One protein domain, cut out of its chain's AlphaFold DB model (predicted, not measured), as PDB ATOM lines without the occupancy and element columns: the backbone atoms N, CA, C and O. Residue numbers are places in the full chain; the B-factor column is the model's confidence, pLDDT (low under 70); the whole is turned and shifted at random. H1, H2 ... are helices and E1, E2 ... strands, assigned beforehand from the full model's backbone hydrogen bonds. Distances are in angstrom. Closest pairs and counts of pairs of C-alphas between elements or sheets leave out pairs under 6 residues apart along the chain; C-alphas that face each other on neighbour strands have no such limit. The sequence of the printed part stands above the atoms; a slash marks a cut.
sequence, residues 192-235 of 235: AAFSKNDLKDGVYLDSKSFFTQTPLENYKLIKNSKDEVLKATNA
ATOM      1  N   ALA A 192      51.473  30.892  42.537       84.94
ATOM      2  CA  ALA A 192      50.447  29.986  43.046       84.94
ATOM      3  C   ALA A 192      49.144  30.041  42.232       84.94
ATOM      4  O   ALA A 192      48.457  29.030  42.126       84.94
ATOM      5  N   ALA A 193      48.817  31.198  41.646       85.56
ATOM      6  CA  ALA A 193      47.633  31.367  40.803       85.56
ATOM      7  C   ALA A 193      47.682  30.577  39.484       85.56
ATOM      8  O   ALA A 193      46.643  30.377  38.864       85.56
ATOM      9  N   PHE A 194      48.867  30.149  39.043       84.88
ATOM     10  CA  PHE A 194      49.041  29.389  37.803       84.88
ATOM     11  C   PHE A 194      49.544  27.962  38.036       84.88
ATOM     12  O   PHE A 194      49.449  27.139  37.132       84.88
ATOM     13  N   SER A 195      50.086  27.660  39.220       80.38
ATOM     14  CA  SER A 195      50.602  26.328  39.557       80.38
ATOM     15  C   SER A 195      49.610  25.437  40.309       80.38
ATOM     16  O   SER A 195      49.819  24.227  40.380       80.38
ATOM     17  N   LYS A 196      48.533  26.001  40.869       79.38
ATOM     18  CA  LYS A 196      47.462  25.237  41.527       79.38
ATOM     19  C   LYS A 196      46.316  24.961  40.555       79.38
ATOM     20  O   LYS A 196      46.002  25.800  39.719       79.38
ATOM     21  N   ASN A 197      45.669  23.803  40.714       79.31
ATOM     22  CA  ASN A 197      44.501  23.425  39.907       79.31
ATOM     23  C   ASN A 197      43.304  24.356  40.143       79.31
ATOM     24  O   ASN A 197      42.544  24.604  39.214       79.31
ATOM     25  N   ASP A 198      43.180  24.894  41.359       82.50
ATOM     26  CA  ASP A 198      42.091  25.777  41.760       82.50
ATOM     27  C   ASP A 198      42.630  27.042  42.435       82.50
ATOM     28  O   ASP A 198      43.598  27.002  43.210       82.50
ATOM     29  N   LEU A 199      41.972  28.171  42.162       87.75
ATOM     30  CA  LEU A 199      42.224  29.427  42.862       87.75
ATOM     31  C   LEU A 199      41.597  29.373  44.262       87.75
ATOM     32  O   LEU A 199      40.504  28.846  44.455       87.75
ATOM     33  N   LYS A 200      42.274  29.947  45.256       88.38
ATOM     34  CA  LYS A 200      41.744  30.075  46.612       88.38
ATOM     35  C   LYS A 200      40.608  31.102  46.613       88.38
ATOM     36  O   LYS A 200      40.817  32.259  46.247       88.38
ATOM     37  N   ASP A 201      39.427  30.694  47.066       86.44
ATOM     38  CA  ASP A 201      38.301  31.607  47.274       86.44
ATOM     39  C   ASP A 201      38.675  32.707  48.285       86.44
ATOM     40  O   ASP A 201      39.250  32.436  49.345       86.44
ATOM     41  N   GLY A 202      38.334  33.959  47.970       87.50
ATOM     42  CA  GLY A 202      38.509  35.091  48.875       87.50
ATOM     43  C   GLY A 202      38.567  36.447  48.174       87.50
ATOM     44  O   GLY A 202      38.439  36.546  46.955       87.50
ATOM     45  N   VAL A 203      38.733  37.507  48.967       88.38
ATOM     46  CA  VAL A 203      38.858  38.883  48.469       88.38
ATOM     47  C   VAL A 203      40.334  39.236  48.333       88.38
ATOM     48  O   VAL A 203      41.082  39.163  49.305       88.38
ATOM     49  N   TYR A 204      40.742  39.650  47.140       91.38
ATOM     50  CA  TYR A 204      42.101  40.094  46.844       91.38
ATOM     51  C   TYR A 204      42.109  41.612  46.714       91.38
ATOM     52  O   TYR A 204      41.361  42.166  45.911       91.38
ATOM     53  N   LEU A 205      42.924  42.289  47.520       88.81
ATOM     54  CA  LEU A 205      42.998  43.754  47.504       88.81
ATOM     55  C   LEU A 205      43.952  44.279  46.428       88.81
ATOM     56  O   LEU A 205      43.861  45.437  46.031       88.81
ATOM     57  N   ASP A 206      44.856  43.424  45.957       87.69
ATOM     58  CA  ASP A 206      45.854  43.773  44.959       87.69
ATOM     59  C   ASP A 206      46.291  42.551  44.138       87.69
ATOM     60  O   ASP A 206      46.084  41.393  44.516       87.69
ATOM     61  N   SER A 207      46.935  42.809  42.998       84.94
ATOM     62  CA  SER A 207      47.403  41.757  42.094       84.94
ATOM     63  C   SER A 207      48.437  40.834  42.738       84.94
ATOM     64  O   SER A 207      48.473  39.651  42.408       84.94
ATOM     65  N   LYS A 208      49.273  41.340  43.658       85.12
ATOM     66  CA  LYS A 208      50.281  40.518  44.338       85.12
ATOM     67  C   LYS A 208      49.585  39.433  45.153       85.12
ATOM     68  O   LYS A 208      49.882  38.262  44.948       85.12
ATOM     69  N   SER A 209      48.616  39.820  45.982       88.75
ATOM     70  CA  SER A 209      47.808  38.921  46.803       88.75
ATOM     71  C   SER A 209      47.078  37.870  45.963       88.75
ATOM     72  O   SER A 209      47.005  36.707  46.362       88.75
ATOM     73  N   PHE A 210      46.599  38.254  44.772       90.88
ATOM     74  CA  PHE A 210      46.000  37.330  43.814       90.88
ATOM     75  C   PHE A 210      47.025  36.320  43.296       90.88
ATOM     76  O   PHE A 210      46.827  35.117  43.450       90.88
ATOM     77  N   PHE A 211      48.159  36.755  42.746       87.38
ATOM     78  CA  PHE A 211      49.147  35.827  42.183       87.38
ATOM     79  C   PHE A 211      49.804  34.913  43.230       87.38
ATOM     80  O   PHE A 211      50.146  33.769  42.915       87.38
ATOM     81  N   THR A 212      49.924  35.367  44.482       88.50
ATOM     82  CA  THR A 212      50.399  34.550  45.613       88.50
ATOM     83  C   THR A 212      49.305  33.699  46.257       88.50
ATOM     84  O   THR A 212      49.615  32.874  47.115       88.50
ATOM     85  N   GLN A 213      48.042  33.844  45.838       91.69
ATOM     86  CA  GLN A 213      46.887  33.124  46.391       91.69
ATOM     87  C   GLN A 213      46.738  33.329  47.909       91.69
ATOM     88  O   GLN A 213      46.452  32.399  48.672       91.69
ATOM     89  N   THR A 214      46.937  34.574  48.345       92.00
ATOM     90  CA  THR A 214      46.816  35.035  49.734       92.00
ATOM     91  C   THR A 214      45.679  36.059  49.847       92.00
ATOM     92  O   THR A 214      45.955  37.255  49.974       92.00
ATOM     93  N   PRO A 215      44.403  35.632  49.750       91.88
ATOM     94  CA  PRO A 215      43.271  36.534  49.931       91.88
ATOM     95  C   PRO A 215      43.229  37.080  51.361       91.88
ATOM     96  O   PRO A 215      43.804  36.489  52.278       91.88
ATOM     97  N   LEU A 216      42.514  38.188  51.540       90.50
ATOM     98  CA  LEU A 216      42.306  38.838  52.827       90.50
ATOM     99  C   LEU A 216      41.708  37.856  53.845       90.50
ATOM    100  O   LEU A 216      40.703  37.190  53.575       90.50
ATOM    101  N   GLU A 217      42.330  37.774  55.018       87.12
ATOM    102  CA  GLU A 217      41.859  36.918  56.104       87.12
ATOM    103  C   GLU A 217      40.508  37.403  56.644       87.12
ATOM    104  O   GLU A 217      40.174  38.584  56.567       87.12
ATOM    105  N   ASN A 218      39.728  36.476  57.200       85.12
ATOM    106  CA  ASN A 218      38.411  36.723  57.798       85.12
ATOM    107  C   ASN A 218      37.307  37.173  56.831       85.12
ATOM    108  O   ASN A 218      36.195  37.419  57.271       85.12
ATOM    109  N   TYR A 219      37.530  37.201  55.517       83.44
ATOM    110  CA  TYR A 219      36.442  37.405  54.559       83.44
ATOM    111  C   TYR A 219      35.901  36.069  54.047       83.44
ATOM    112  O   TYR A 219      36.651  35.223  53.560       83.44
ATOM    113  N   LYS A 220      34.580  35.884  54.122       81.56
ATOM    114  CA  LYS A 220      33.871  34.755  53.503       81.56
ATOM    115  C   LYS A 220      33.054  35.238  52.314       81.56
ATOM    116  O   LYS A 220      32.352  36.246  52.404       81.56
ATOM    117  N   LEU A 221      33.132  34.501  51.210       86.19
ATOM    118  CA  LEU A 221      32.257  34.699  50.060       86.19
ATOM    119  C   LEU A 221      30.930  33.986  50.329       86.19
ATOM    120  O   LEU A 221      30.899  32.780  50.561       86.19
ATOM    121  N   ILE A 222      29.831  34.734  50.308       86.12
ATOM    122  CA  ILE A 222      28.478  34.183  50.373       86.12
ATOM    123  C   ILE A 222      28.007  33.986  48.940       86.12
ATOM    124  O   ILE A 222      27.891  34.956  48.187       86.12
ATOM    125  N   LYS A 223      27.736  32.733  48.579       90.06
ATOM    126  CA  LYS A 223      27.262  32.332  47.253       90.06
ATOM    127  C   LYS A 223      25.776  31.957  47.300       90.06
ATOM    128  O   LYS A 223      25.257  31.616  48.364       90.06
ATOM    129  N   ASN A 224      25.073  32.058  46.173       89.75
ATOM    130  CA  ASN A 224      23.700  31.556  46.048       89.75
ATOM    131  C   ASN A 224      23.677  30.038  45.760       89.75
ATOM    132  O   ASN A 224      24.715  29.390  45.669       89.75
ATOM    133  N   SER A 225      22.488  29.454  45.580       90.62
ATOM    134  CA  SER A 225      22.328  28.021  45.268       90.62
ATOM    135  C   SER A 225      22.869  27.598  43.892       90.62
ATOM    136  O   SER A 225      22.868  26.410  43.587       90.62
ATOM    137  N   LYS A 226      23.279  28.553  43.050       91.88
ATOM    138  CA  LYS A 226      23.932  28.342  41.748       91.88
ATOM    139  C   LYS A 226      25.443  28.611  41.805       91.88
ATOM    140  O   LYS A 226      26.072  28.697  40.758       91.88
ATOM    141  N   ASP A 227      26.000  28.758  43.006       84.38
ATOM    142  CA  ASP A 227      27.414  29.063  43.259       84.38
ATOM    143  C   ASP A 227      27.875  30.460  42.780       84.38
ATOM    144  O   ASP A 227      29.065  30.753  42.708       84.38
ATOM    145  N   GLU A 228      26.938  31.377  42.512       87.50
ATOM    146  CA  GLU A 228      27.260  32.762  42.146       87.50
ATOM    147  C   GLU A 228      27.541  33.590  43.407       87.50
ATOM    148  O   GLU A 228      26.753  33.581  44.360       87.50
ATOM    149  N   VAL A 229      28.650  34.337  43.417       86.56
ATOM    150  CA  VAL A 229      29.036  35.204  44.542       86.56
ATOM    151  C   VAL A 229      28.037  36.356  44.687       86.56
ATOM    152  O   VAL A 229      27.895  37.182  43.790       86.56
ATOM    153  N   LEU A 230      27.374  36.441  45.843       88.12
ATOM    154  CA  LEU A 230      26.430  37.513  46.174       88.12
ATOM    155  C   LEU A 230      27.108  38.672  46.903       88.12
ATOM    156  O   LEU A 230      26.853  39.837  46.609       88.12
ATOM    157  N   LYS A 231      27.929  38.352  47.908       87.81
ATOM    158  CA  LYS A 231      28.656  39.338  48.714       87.81
ATOM    159  C   LYS A 231      29.832  38.700  49.442       87.81
ATOM    160  O   LYS A 231      29.819  37.505  49.721       87.81
ATOM    161  N   ALA A 232      30.808  39.522  49.808       85.69
ATOM    162  CA  ALA A 232      31.841  39.161  50.766       85.69
ATOM    163  C   ALA A 232      31.491  39.763  52.133       85.69
ATOM    164  O   ALA A 232      31.105  40.931  52.213       85.69
ATOM    165  N   THR A 233      31.611  38.984  53.204       83.25
ATOM    166  CA  THR A 233      31.383  39.464  54.574       83.25
ATOM    167  C   THR A 233      32.614  39.221  55.421       83.25
ATOM    168  O   THR A 233      33.198  38.140  55.346       83.25
ATOM    169  N   ASN A 234      32.969  40.207  56.243       80.62
ATOM    170  CA  ASN A 234      33.919  40.005  57.328       80.62
ATOM    171  C   ASN A 234      33.263  39.075  58.366       80.62
ATOM    172  O   ASN A 234      32.101  39.293  58.721       80.62
ATOM    173  N   ALA A 235      33.955  37.995  58.714       64.12
ATOM    174  CA  ALA A 235      33.498  36.918  59.585       64.12
ATOM    175  C   ALA A 235      33.615  37.293  61.065       64.12
ATOM    176  O   ALA A 235      34.561  38.028  61.424       64.12
TER     177      ALA A 235
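Overview. This is residues 192 to 235 of the 235 residues of an uncharacterized protein of Chryseobacterium humi (UniProt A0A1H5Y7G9). A two-stranded hairpin, E1 and E2, makes one end of a small model, and two very short helices, H1 and H2, sit together at the other end, with loops of chain between the two ends. From H1 the link of residues 196 to 206 swings out toward the hairpin and comes back to H2, and residues 212 to 218 then lead across to E1. The printed part has 44 residues, with two named helices and then two named strands in the order H1, H2, E1, E2; the sheet is E1 - E2, antiparallel. The class is mixed, helices and strands, with under half of the residues in named elements: helices hold 9 and strands 11. The whole is only just loose, close to compact, with a radius of gyration of the C-alphas of 11.2 A and spans of 29 by 21 by 13 A.

Along the chain. H1, residues 192 to 195, begins at C-alpha 192 at (50.447, 29.986, 43.046) and is 5.1 A long from first to last C-alpha. H2, residues 207 to 211, is 6.2 A long and ends at C-alpha 211 at (49.147, 35.827, 42.183). E1, residues 219 to 223, covers 12.8 A. E2, residues 229 to 234, covers 14.5 A and ends at C-alpha 234 at (33.919, 40.005, 57.328).

Arrangement. H1 and H2 touch, with 4 pairs of C-alphas within 8 A; the closest C-alphas are those of Ala 193 and Phe 211, 4.9 A apart. H1 is too short for an O i to N i+4 pair, and its one O i to N i+3 pair is not within hydrogen-bond range; in H2 every O i to N i+4 pair is within range. H1 is apart from E1 and from E2, and H2 is apart from E2. E1 and E2 form a hairpin, antiparallel at 154 degrees between their directions. The C-alphas of Leu 221 and Ala 232 face each other at 4.5 A. N 222 and O 231 are within hydrogen-bond range at 2.8 A, and so are N 233 and O 220 at 2.9 A.

Size, cuts and confidence. The two C-alphas farthest apart are those of Lys 208 in H2 and Ser 225 in the link from E1 to E2, at 30.6 A. The C-alphas of the first and last printed residues, Ala 192 and Ala 235, are 24.7 A apart, and residue 235 is the chain's last. The printed part has no cut. The link from H1 to H2 is long, with 11 residues; that from H2 to E1 is short, with 7; that from E1 to E2 is tight, with 5. The mean pLDDT of the printed part is 86.2, and one printed residue, Ala 235, is under 70.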